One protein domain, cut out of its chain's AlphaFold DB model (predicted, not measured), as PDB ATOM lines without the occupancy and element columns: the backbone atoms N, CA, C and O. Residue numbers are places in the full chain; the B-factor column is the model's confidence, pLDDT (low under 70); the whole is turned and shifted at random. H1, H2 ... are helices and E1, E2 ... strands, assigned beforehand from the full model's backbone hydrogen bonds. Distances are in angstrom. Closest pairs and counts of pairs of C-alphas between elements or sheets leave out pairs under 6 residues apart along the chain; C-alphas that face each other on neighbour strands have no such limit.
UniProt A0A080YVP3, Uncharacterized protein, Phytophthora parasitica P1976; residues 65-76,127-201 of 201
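Overview. This is residues 65 to 76 and 127 to 201 of the 201 residues of an uncharacterized protein of Phytophthora parasitica P1976 (UniProt A0A080YVP3). With little regular structure, this is a small, strongly twisted sheet, E1-E2-E3, between long loops, residues 65 to 76 and 127 to 157, with short helix H1 at the end of E3. The sheet is a meander, each strand the antiparallel neighbour of the one before. The printed part has 87 residues, 23 in named elements, in the order E1, E2, E3, H1: mostly strand. It is compact, radius of gyration of the C-alphas 12.2 A, spanning 33 by 28 by 28 A.

Along the chain. E1, residues 158 to 165, starts at C-alpha (19.529, 39.129, -2.656), measures 17.3 A and bends by 62 degrees at residue 162. E2, residues 172 to 177, measures 14.9 A; E3, residues 184 to 188, 13.3 A. H1, residues 189 to 192, measures 5.4 A and ends at C-alpha (16.886, 41.044, -10.769).

Arrangement. Residues 72 to 73 pair antiparallel with 160 to 161 of E1. Hairpin E1 and E2, at 154 degrees, has N 159 and O 176 within hydrogen-bond range, 2.8 A. Hairpin E2 and E3, at 142 degrees, has N 173 and O 187, 2.8 A. H1 only grazes the sheet; the closest C-alphas of E2 and H1, Cys 172 and Met 189, are 5.6 A apart. H1 is too short for an O i to N i+4 pair; its one O i to N i+3 pair is within range.

Size, cuts and confidence. The farthest C-alphas, Ser 65 and Ala 153, are 34.7 A apart. Residues 77 to 126 are cut out, a gap of 28.4 A between C-alphas 76 and 127. No link between named elements is long. Mean pLDDT of the printed part is 75.2; 28 residues are under 70, among them 193 to 201.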
ATOM      1  N   SER A  65      27.162  25.388 -16.284       53.19
ATOM      2  CA  SER A  65      26.253  24.379 -15.728       53.19
ATOM      3  C   SER A  65      26.716  23.903 -14.350       53.19
ATOM      4  O   SER A  65      26.509  22.756 -13.948       53.19
ATOM      5  N   VAL A  66      27.419  24.786 -13.647       55.31
ATOM      6  CA  VAL A  66      28.182  24.495 -12.449       55.31
ATOM      7  C   VAL A  66      27.626  25.379 -11.351       55.31
ATOM      8  O   VAL A  66      28.191  26.419 -11.031       55.31
ATOM      9  N   LEU A  67      26.591  24.842 -10.697       55.56
ATOM     10  CA  LEU A  67      25.955  25.293  -9.448       55.56
ATOM     11  C   LEU A  67      26.905  25.794  -8.346       55.56
ATOM     12  O   LEU A  67      26.436  26.230  -7.310       55.56
ATOM     13  N   GLN A  68      28.218  25.657  -8.497       58.44
ATOM     14  CA  GLN A  68      29.258  25.867  -7.501       58.44
ATOM     15  C   GLN A  68      30.016  27.194  -7.693       58.44
ATOM     16  O   GLN A  68      30.717  27.608  -6.766       58.44
ATOM     17  N   GLU A  69      29.891  27.854  -8.849       63.47
ATOM     18  CA  GLU A  69      30.626  29.083  -9.172       63.47
ATOM     19  C   GLU A  69      29.856  30.337  -8.743       63.47
ATOM     20  O   GLU A  69      28.875  30.731  -9.364       63.47
ATOM     21  N   LEU A  70      30.325  31.015  -7.687       66.38
ATOM     22  CA  LEU A  70      29.788  32.323  -7.306       66.38
ATOM     23  C   LEU A  70      30.007  33.316  -8.453       66.38
ATOM     24  O   LEU A  70      31.139  33.701  -8.738       66.38
ATOM     25  N   ILE A  71      28.911  33.733  -9.085       75.00
ATOM     26  CA  ILE A  71      28.946  34.574 -10.282       75.00
ATOM     27  C   ILE A  71      29.129  36.036  -9.897       75.00
ATOM     28  O   ILE A  71      29.929  36.731 -10.520       75.00
ATOM     29  N   TYR A  72      28.422  36.504  -8.859       68.06
ATOM     30  CA  TYR A  72      28.711  37.799  -8.241       68.06
ATOM     31  C   TYR A  72      28.124  37.952  -6.825       68.06
ATOM     32  O   TYR A  72      27.275  37.175  -6.375       68.06
ATOM     33  N   GLU A  73      28.580  38.992  -6.124       72.94
ATOM     34  CA  GLU A  73      28.118  39.412  -4.798       72.94
ATOM     35  C   GLU A  73      27.480  40.811  -4.862       72.94
ATOM     36  O   GLU A  73      28.045  41.721  -5.466       72.94
ATOM     37  N   ILE A  74      26.304  40.988  -4.248       65.50
ATOM     38  CA  ILE A  74      25.570  42.262  -4.242       65.50
ATOM     39  C   ILE A  74      25.964  43.077  -3.010       65.50
ATOM     40  O   ILE A  74      25.589  42.754  -1.879       65.50
ATOM     41  N   THR A  75      26.638  44.200  -3.230       54.50
ATOM     42  CA  THR A  75      26.824  45.247  -2.219       54.50
ATOM     43  C   THR A  75      25.659  46.237  -2.269       54.50
ATOM     44  O   THR A  75      25.680  47.186  -3.048       54.50
ATOM     45  N   VAL A  76      24.630  46.025  -1.439       52.56
ATOM     46  CA  VAL A  76      23.543  47.009  -1.258       52.56
ATOM     47  C   VAL A  76      24.003  48.105  -0.293       52.56
ATOM     48  O   VAL A  76      23.871  47.971   0.926       52.56
ATOM     49  N   PRO A 127       9.031  26.946 -17.141       78.19
ATOM     50  CA  PRO A 127       9.066  27.306 -15.730       78.19
ATOM     51  C   PRO A 127      10.517  27.413 -15.245       78.19
ATOM     52  O   PRO A 127      11.411  26.762 -15.786       78.19
ATOM     53  N   LEU A 128      10.740  28.203 -14.192       81.62
ATOM     54  CA  LEU A 128      12.039  28.262 -13.522       81.62
ATOM     55  C   LEU A 128      12.469  26.859 -13.042       81.62
ATOM     56  O   LEU A 128      11.607  26.087 -12.599       81.62
ATOM     57  N   PRO A 129      13.774  26.529 -13.080       82.81
ATOM     58  CA  PRO A 129      14.270  25.254 -12.573       82.81
ATOM     59  C   PRO A 129      13.918  25.051 -11.091       82.81
ATOM     60  O   PRO A 129      13.688  26.001 -10.333       82.81
ATOM     61  N   LYS A 130      13.894  23.791 -10.633       84.94
ATOM     62  CA  LYS A 130      13.667  23.498  -9.210       84.94
ATOM     63  C   LYS A 130      14.816  24.096  -8.389       84.94
ATOM     64  O   LYS A 130      15.984  23.833  -8.668       84.94
ATOM     65  N   ALA A 131      14.485  24.859  -7.347       86.19
ATOM     66  CA  ALA A 131      15.482  25.372  -6.411       86.19
ATOM     67  C   ALA A 131      16.302  24.214  -5.790       86.19
ATOM     68  O   ALA A 131      15.717  23.194  -5.404       86.19
ATOM     69  N   PRO A 132      17.637  24.346  -5.672       87.00
ATOM     70  CA  PRO A 132      18.493  23.288  -5.145       87.00
ATOM     71  C   PRO A 132      18.226  23.056  -3.655       87.00
ATOM     72  O   PRO A 132      18.034  24.000  -2.894       87.00
ATOM     73  N   GLU A 133      18.247  21.801  -3.207       88.44
ATOM     74  CA  GLU A 133      17.883  21.438  -1.823       88.44
ATOM     75  C   GLU A 133      18.968  21.783  -0.785       88.44
ATOM     76  O   GLU A 133      18.707  21.797   0.423       88.44
ATOM     77  N   ARG A 134      20.191  22.079  -1.241       87.94
ATOM     78  CA  ARG A 134      21.317  22.525  -0.412       87.94
ATOM     79  C   ARG A 134      22.125  23.606  -1.114       87.94
ATOM     80  O   ARG A 134      22.192  23.638  -2.338       87.94
ATOM     81  N   HIS A 135      22.770  24.453  -0.318       84.69
ATOM     82  CA  HIS A 135      23.758  25.413  -0.779       84.69
ATOM     83  C   HIS A 135      24.919  24.662  -1.434       84.69
ATOM     84  O   HIS A 135      25.503  23.794  -0.781       84.69
ATOM     85  N   PRO A 136      25.308  25.026  -2.662       79.38
ATOM     86  CA  PRO A 136      26.368  24.341  -3.396       79.38
ATOM     87  C   PRO A 136      27.717  24.388  -2.664       79.38
ATOM     88  O   PRO A 136      28.290  23.349  -2.359       79.38
ATOM     89  N   THR A 137      28.179  25.583  -2.283       80.06
ATOM     90  CA  THR A 137      29.441  25.778  -1.544       80.06
ATOM     91  C   THR A 137      29.356  25.402  -0.058       80.06
ATOM     92  O   THR A 137      30.202  24.674   0.448       80.06
ATOM     93  N   MET A 138      28.350  25.904   0.674       81.31
ATOM     94  CA  MET A 138      28.283  25.767   2.140       81.31
ATOM     95  C   MET A 138      27.627  24.464   2.628       81.31
ATOM     96  O   MET A 138      27.606  24.212   3.829       81.31
ATOM     97  N   ASN A 139      27.018  23.663   1.742       84.81
ATOM     98  CA  ASN A 139      26.238  22.453   2.068       84.81
ATOM     99  C   ASN A 139      25.060  22.672   3.057       84.81
ATOM    100  O   ASN A 139      24.398  21.727   3.486       84.81
ATOM    101  N   HIS A 140      24.756  23.923   3.417       86.94
ATOM    102  CA  HIS A 140      23.608  24.290   4.242       86.94
ATOM    103  C   HIS A 140      22.304  23.904   3.540       86.94
ATOM    104  O   HIS A 140      22.187  24.054   2.328       86.94
ATOM    105  N   ARG A 141      21.299  23.429   4.279       88.81
ATOM    106  CA  ARG A 141      19.995  23.101   3.687       88.81
ATOM    107  C   ARG A 141      19.331  24.367   3.136       88.81
ATOM    108  O   ARG A 141      19.366  25.406   3.791       88.81
ATOM    109  N   ASN A 142      18.727  24.274   1.954       89.25
ATOM    110  CA  ASN A 142      17.836  25.312   1.451       89.25
ATOM    111  C   ASN A 142      16.462  25.147   2.113       89.25
ATOM    112  O   ASN A 142      15.902  24.049   2.112       89.25
ATOM    113  N   HIS A 143      15.937  26.224   2.688       86.81
ATOM    114  CA  HIS A 143      14.632  26.255   3.346       86.81
ATOM    115  C   HIS A 143      13.528  26.902   2.499       86.81
ATOM    116  O   HIS A 143      12.395  26.975   2.958       86.81
ATOM    117  N   TYR A 144      13.840  27.329   1.271       85.56
ATOM    118  CA  TYR A 144      12.885  27.908   0.326       85.56
ATOM    119  C   TYR A 144      11.669  27.001   0.078       85.56
ATOM    120  O   TYR A 144      11.825  25.861  -0.372       85.56
ATOM    121  N   ASN A 145      10.461  27.520   0.319       82.81
ATOM    122  CA  ASN A 145       9.210  26.821   0.058       82.81
ATOM    123  C   ASN A 145       8.345  27.594  -0.961       82.81
ATOM    124  O   ASN A 145       7.733  28.601  -0.605       82.81
ATOM    125  N   PRO A 146       8.182  27.100  -2.205       77.25
ATOM    126  CA  PRO A 146       7.406  27.801  -3.230       77.25
ATOM    127  C   PRO A 146       5.897  27.883  -2.956       77.25
ATOM    128  O   PRO A 146       5.181  28.555  -3.695       77.25
ATOM    129  N   TYR A 147       5.407  27.202  -1.916       79.44
ATOM    130  CA  TYR A 147       4.004  27.210  -1.496       79.44
ATOM    131  C   TYR A 147       3.755  28.021  -0.217       79.44
ATOM    132  O   TYR A 147       2.624  28.047   0.274       79.44
ATOM    133  N   ALA A 148       4.785  28.647   0.361       78.38
ATOM    134  CA  ALA A 148       4.600  29.525   1.506       78.38
ATOM    135  C   ALA A 148       3.846  30.808   1.093       78.38
ATOM    136  O   ALA A 148       4.038  31.302  -0.020       78.38
ATOM    137  N   PRO A 149       2.982  31.366   1.963       74.06
ATOM    138  CA  PRO A 149       2.341  32.645   1.691       74.06
ATOM    139  C   PRO A 149       3.381  33.772   1.627       74.06
ATOM    140  O   PRO A 149       4.319  33.815   2.419       74.06
ATOM    141  N   TRP A 150       3.185  34.698   0.689       65.06
ATOM    142  CA  TRP A 150       4.048  35.860   0.490       65.06
ATOM    143  C   TRP A 150       3.919  36.847   1.657       65.06
ATOM    144  O   TRP A 150       2.846  37.415   1.875       65.06
ATOM    145  N   ASP A 151       5.013  37.083   2.381       69.88
ATOM    146  CA  ASP A 151       5.083  38.128   3.402       69.88
ATOM    147  C   ASP A 151       5.584  39.442   2.791       69.88
ATOM    148  O   ASP A 151       6.781  39.718   2.718       69.88
ATOM    149  N   TYR A 152       4.639  40.280   2.365       63.19
ATOM    150  CA  TYR A 152       4.935  41.596   1.800       63.19
ATOM    151  C   TYR A 152       5.487  42.612   2.817       63.19
ATOM    152  O   TYR A 152       5.949  43.673   2.392       63.19
ATOM    153  N   ALA A 153       5.441  42.332   4.128       66.38
ATOM    154  CA  ALA A 153       5.999  43.214   5.154       66.38
ATOM    155  C   ALA A 153       7.514  43.013   5.333       66.38
ATOM    156  O   ALA A 153       8.217  43.956   5.692       66.38
ATOM    157  N   ASN A 154       8.030  41.815   5.036       64.62
ATOM    158  CA  ASN A 154       9.458  41.508   5.068       64.62
ATOM    159  C   ASN A 154      10.032  41.380   3.652       64.62
ATOM    160  O   ASN A 154       9.947  40.326   3.026       64.62
ATOM    161  N   SER A 155      10.716  42.418   3.173       66.00
ATOM    162  CA  SER A 155      11.626  42.314   2.027       66.00
ATOM    163  C   SER A 155      13.011  41.839   2.476       66.00
ATOM    164  O   SER A 155      13.599  42.442   3.373       66.00
ATOM    165  N   ALA A 156      13.580  40.826   1.824       69.00
ATOM    166  CA  ALA A 156      14.992  40.486   1.927       69.00
ATOM    167  C   ALA A 156      15.641  40.748   0.571       69.00
ATOM    168  O   ALA A 156      15.156  40.301  -0.467       69.00
ATOM    169  N   GLY A 157      16.744  41.492   0.587       77.69
ATOM    170  CA  GLY A 157      17.573  41.637  -0.601       77.69
ATOM    171  C   GLY A 157      18.177  40.295  -1.007       77.69
ATOM    172  O   GLY A 157      18.285  39.365  -0.202       77.69
ATOM    173  N   ILE A 158      18.630  40.204  -2.247       83.50
ATOM    174  CA  ILE A 158      19.529  39.129  -2.656       83.50
ATOM    175  C   ILE A 158      20.922  39.472  -2.095       83.50
ATOM    176  O   ILE A 158      21.301  40.639  -2.013       83.50
ATOM    177  N   THR A 159      21.671  38.468  -1.641       84.88
ATOM    178  CA  THR A 159      23.048  38.634  -1.141       84.88
ATOM    179  C   THR A 159      24.062  38.350  -2.248       84.88
ATOM    180  O   THR A 159      24.996  39.117  -2.452       84.88
ATOM    181  N   ARG A 160      23.885  37.234  -2.965       84.81
ATOM    182  CA  ARG A 160      24.813  36.694  -3.973       84.81
ATOM    183  C   ARG A 160      24.028  35.965  -5.061       84.81
ATOM    184  O   ARG A 160      22.969  35.409  -4.757       84.81
ATOM    185  N   LEU A 161      24.566  35.909  -6.281       88.31
ATOM    186  CA  LEU A 161      24.125  34.949  -7.300       88.31
ATOM    187  C   LEU A 161      25.162  33.831  -7.430       88.31
ATOM    188  O   LEU A 161      26.356  34.087  -7.588       88.31
ATOM    189  N   LEU A 162      24.685  32.593  -7.311       86.62
ATOM    190  CA  LEU A 162      25.498  31.387  -7.130       86.62
ATOM    191  C   LEU A 162      25.617  30.512  -8.385       86.62
ATOM    192  O   LEU A 162      26.398  29.571  -8.361       86.62
ATOM    193  N   ASP A 163      24.796  30.766  -9.406       86.62
ATOM    194  CA  ASP A 163      24.797  30.044 -10.684       86.62
ATOM    195  C   ASP A 163      23.965  30.803 -11.740       86.62
ATOM    196  O   ASP A 163      23.170  31.680 -11.374       86.62
ATOM    197  N   VAL A 164      24.109  30.464 -13.028       86.62
ATOM    198  CA  VAL A 164      23.254  30.944 -14.129       86.62
ATOM    199  C   VAL A 164      22.945  29.830 -15.128       86.62
ATOM    200  O   VAL A 164      23.825  29.264 -15.769       86.62
ATOM    201  N   GLU A 165      21.656  29.576 -15.328       83.31
ATOM    202  CA  GLU A 165      21.141  28.575 -16.253       83.31
ATOM    203  C   GLU A 165      20.413  29.260 -17.424       83.31
ATOM    204  O   GLU A 165      19.639  30.209 -17.247       83.31
ATOM    205  N   GLY A 166      20.676  28.777 -18.642       82.50
ATOM    206  CA  GLY A 166      20.098  29.289 -19.889       82.50
ATOM    207  C   GLY A 166      20.994  30.248 -20.688       82.50
ATOM    208  O   GLY A 166      22.105  30.614 -20.303       82.50
ATOM    209  N   GLU A 167      20.488  30.663 -21.847       77.88
ATOM    210  CA  GLU A 167      21.180  31.511 -22.829       77.88
ATOM    211  C   GLU A 167      20.518  32.889 -22.917       77.88
ATOM    212  O   GLU A 167      19.314  33.012 -22.702       77.88
ATOM    213  N   SER A 168      21.268  33.950 -23.239       66.56
ATOM    214  CA  SER A 168      20.688  35.297 -23.376       66.56
ATOM    215  C   SER A 168      19.625  35.340 -24.487       66.56
ATOM    216  O   SER A 168      19.880  34.816 -25.569       66.56
ATOM    217  N   PRO A 169      18.466  36.001 -24.287       69.25
ATOM    218  CA  PRO A 169      18.053  36.773 -23.104       69.25
ATOM    219  C   PRO A 169      17.415  35.930 -21.979       69.25
ATOM    220  O   PRO A 169      17.185  36.431 -20.883       69.25
ATOM    221  N   ARG A 170      17.144  34.644 -22.220       73.62
ATOM    222  CA  ARG A 170      16.454  33.705 -21.319       73.62
ATOM    223  C   ARG A 170      17.394  33.100 -20.265       73.62
ATOM    224  O   ARG A 170      17.469  31.883 -20.115       73.62
ATOM    225  N   ARG A 171      18.113  33.955 -19.536       82.62
ATOM    226  CA  ARG A 171      18.968  33.551 -18.408       82.62
ATOM    227  C   ARG A 171      18.207  33.646 -17.093       82.62
ATOM    228  O   ARG A 171      17.610  34.683 -16.793       82.62
ATOM    229  N   CYS A 172      18.271  32.588 -16.297       85.56
ATOM    230  CA  CYS A 172      17.863  32.599 -14.898       85.56
ATOM    231  C   CYS A 172      19.075  32.360 -13.998       85.56
ATOM    232  O   CYS A 172      20.016  31.675 -14.381       85.56
ATOM    233  N   TYR A 173      19.065  32.947 -12.811       86.44
ATOM    234  CA  TYR A 173      20.172  32.915 -11.867       86.44
ATOM    235  C   TYR A 173      19.739  32.312 -10.541       86.44
ATOM    236  O   TYR A 173      18.628  32.575 -10.078       86.44
ATOM    237  N   LEU A 174      20.632  31.563  -9.898       89.50
ATOM    238  CA  LEU A 174      20.407  31.054  -8.553       89.50
ATOM    239  C   LEU A 174      20.689  32.163  -7.530       89.50
ATOM    240  O   LEU A 174      21.835  32.418  -7.161       89.50
ATOM    241  N   ALA A 175      19.632  32.824  -7.068       88.44
ATOM    242  CA  ALA A 175      19.693  33.881  -6.072       88.44
ATOM    243  C   ALA A 175      19.768  33.320  -4.648       88.44
ATOM    244  O   ALA A 175      18.932  32.511  -4.248       88.44
ATOM    245  N   GLN A 176      20.743  33.787  -3.866       88.62
ATOM    246  CA  GLN A 176      20.823  33.570  -2.422       88.62
ATOM    247  C   GLN A 176      20.187  34.752  -1.685       88.62
ATOM    248  O   GLN A 176      20.698  35.871  -1.747       88.62
ATOM    249  N   TRP A 177      19.105  34.513  -0.947       87.38
ATOM    250  CA  TRP A 177      18.349  35.566  -0.264       87.38
ATOM    251  C   TRP A 177      18.959  35.929   1.099       87.38
ATOM    252  O   TRP A 177      19.496  35.078   1.810       87.38
ATOM    253  N   LYS A 178      18.870  37.208   1.486       83.75
ATOM    254  CA  LYS A 178      19.389  37.767   2.750       83.75
ATOM    255  C   LYS A 178      18.438  37.496   3.925       83.75
ATOM    256  O   LYS A 178      18.016  38.410   4.630       83.75
ATOM    257  N   CYS A 179      18.071  36.235   4.121       79.56
ATOM    258  CA  CYS A 179      17.084  35.786   5.103       79.56
ATOM    259  C   CYS A 179      17.650  34.707   6.045       79.56
ATOM    260  O   CYS A 179      18.774  34.218   5.885       79.56
ATOM    261  N   ARG A 180      16.880  34.363   7.084       80.19
ATOM    262  CA  ARG A 180      17.155  33.244   7.996       80.19
ATOM    263  C   ARG A 180      15.848  32.476   8.238       80.19
ATOM    264  O   ARG A 180      14.887  33.120   8.652       80.19
ATOM    265  N   PRO A 181      15.801  31.142   8.060       83.25
ATOM    266  CA  PRO A 181      16.875  30.264   7.578       83.25
ATOM    267  C   PRO A 181      17.290  30.568   6.127       83.25
ATOM    268  O   PRO A 181      16.638  31.343   5.441       83.25
ATOM    269  N   LEU A 182      18.402  29.980   5.676       85.31
ATOM    270  CA  LEU A 182      18.916  30.178   4.319       85.31
ATOM    271  C   LEU A 182      17.879  29.749   3.268       85.31
ATOM    272  O   LEU A 182      17.503  28.577   3.220       85.31
ATOM    273  N   GLN A 183      17.519  30.666   2.374       88.25
ATOM    274  CA  GLN A 183      16.744  30.372   1.173       88.25
ATOM    275  C   GLN A 183      17.564  30.685  -0.082       88.25
ATOM    276  O   GLN A 183      18.334  31.649  -0.119       88.25
ATOM    277  N   MET A 184      17.355  29.900  -1.134       89.31
ATOM    278  CA  MET A 184      17.852  30.193  -2.477       89.31
ATOM    279  C   MET A 184      16.810  29.789  -3.517       89.31
ATOM    280  O   MET A 184      16.126  28.779  -3.332       89.31
ATOM    281  N   SER A 185      16.720  30.521  -4.622       87.75
ATOM    282  CA  SER A 185      15.823  30.174  -5.726       87.75
ATOM    283  C   SER A 185      16.323  30.677  -7.068       87.75
ATOM    284  O   SER A 185      17.116  31.611  -7.139       87.75
ATOM    285  N   TRP A 186      15.849  30.050  -8.139       88.06
ATOM    286  CA  TRP A 186      16.075  30.543  -9.490       88.06
ATOM    287  C   TRP A 186      15.205  31.773  -9.762       88.06
ATOM    288  O   TRP A 186      14.029  31.790  -9.401       88.06
ATOM    289  N   VAL A 187      15.781  32.795 -10.396       84.69
ATOM    290  CA  VAL A 187      15.130  34.074 -10.727       84.69
ATOM    291  C   VAL A 187      15.550  34.503 -12.134       84.69
ATOM    292  O   VAL A 187      16.731  34.438 -12.469       84.69
ATOM    293  N   TRP A 188      14.614  34.942 -12.980       83.31
ATOM    294  CA  TRP A 188      14.934  35.453 -14.323       83.31
ATOM    295  C   TRP A 188      15.745  36.754 -14.266       83.31
ATOM    296  O   TRP A 188      15.509  37.588 -13.396       83.31
ATOM    297  N   MET A 189      16.647  36.967 -15.229       80.00
ATOM    298  CA  MET A 189      17.464  38.187 -15.340       80.00
ATOM    299  C   MET A 189      16.631  39.476 -15.216       80.00
ATOM    300  O   MET A 189      16.937  40.343 -14.405       80.00
ATOM    301  N   GLU A 190      15.516  39.555 -15.944       74.69
ATOM    302  CA  GLU A 190      14.596  40.704 -15.976       74.69
ATOM    303  C   GLU A 190      13.901  41.014 -14.638       74.69
ATOM    304  O   GLU A 190      13.217  42.035 -14.507       74.69
ATOM    305  N   LEU A 191      13.985  40.097 -13.676       70.19
ATOM    306  CA  LEU A 191      13.435  40.241 -12.336       70.19
ATOM    307  C   LEU A 191      14.489  40.711 -11.322       70.19
ATOM    308  O   LEU A 191      14.097  41.232 -10.287       70.19
ATOM    309  N   LEU A 192      15.786  40.590 -11.630       71.88
ATOM    310  CA  LEU A 192      16.886  41.044 -10.769       71.88
ATOM    311  C   LEU A 192      17.060  42.569 -10.795       71.88
ATOM    312  O   LEU A 192      17.237  43.175  -9.744       71.88
ATOM    313  N   ASP A 193      16.935  43.192 -11.973       59.97
ATOM    314  CA  ASP A 193      17.010  44.659 -12.147       59.97
ATOM    315  C   ASP A 193      15.826  45.405 -11.502       59.97
ATOM    316  O   ASP A 193      15.796  46.634 -11.435       59.97
ATOM    317  N   LYS A 194      14.807  44.671 -11.044       60.09
ATOM    318  CA  LYS A 194      13.648  45.220 -10.347       60.09
ATOM    319  C   LYS A 194      13.852  45.006  -8.848       60.09
ATOM    320  O   LYS A 194      13.799  43.875  -8.379       60.09
ATOM    321  N   GLU A 195      13.898  46.099  -8.085       48.94
ATOM    322  CA  GLU A 195      13.896  46.198  -6.599       48.94
ATOM    323  C   GLU A 195      12.650  45.555  -5.902       48.94
ATOM    324  O   GLU A 195      12.258  45.887  -4.777       48.94
ATOM    325  N   SER A 196      11.934  44.681  -6.615       44.59
ATOM    326  CA  SER A 196      10.543  44.294  -6.392       44.59
ATOM    327  C   SER A 196      10.300  42.776  -6.434       44.59
ATOM    328  O   SER A 196       9.180  42.348  -6.157       44.59
ATOM    329  N   THR A 197      11.303  41.923  -6.691       47.53
ATOM    330  CA  THR A 197      11.192  40.481  -6.369       47.53
ATOM    331  C   THR A 197      11.339  40.243  -4.871       47.53
ATOM    332  O   THR A 197      12.354  39.754  -4.383       47.53
ATOM    333  N   ARG A 198      10.304  40.627  -4.122       49.47
ATOM    334  CA  ARG A 198      10.251  40.519  -2.663       49.47
ATOM    335  C   ARG A 198       9.744  39.131  -2.243       49.47
ATOM    336  O   ARG A 198       8.562  38.848  -2.379       49.47
ATOM    337  N   ASN A 199      10.676  38.325  -1.730       47.16
ATOM    338  CA  ASN A 199      10.548  37.199  -0.789       47.16
ATOM    339  C   ASN A 199       9.431  36.154  -0.910       47.16
ATOM    340  O   ASN A 199       8.269  36.423  -0.626       47.16
ATOM    341  N   MET A 200       9.857  34.893  -1.027       43.81
ATOM    342  CA  MET A 200       9.133  33.749  -0.456       43.81
ATOM    343  C   MET A 200       9.598  33.446   0.983       43.81
ATOM    344  O   MET A 200      10.685  33.857   1.390       43.81
ATOM    345  N   MET A 201       8.781  32.704   1.738       45.94
ATOM    346  CA  MET A 201       9.108  32.150   3.066       45.94
ATOM    347  C   MET A 201       9.581  30.687   2.999       45.94
ATOM    348  O   MET A 201       9.189  29.966   2.058       45.94
TER     349      MET A 201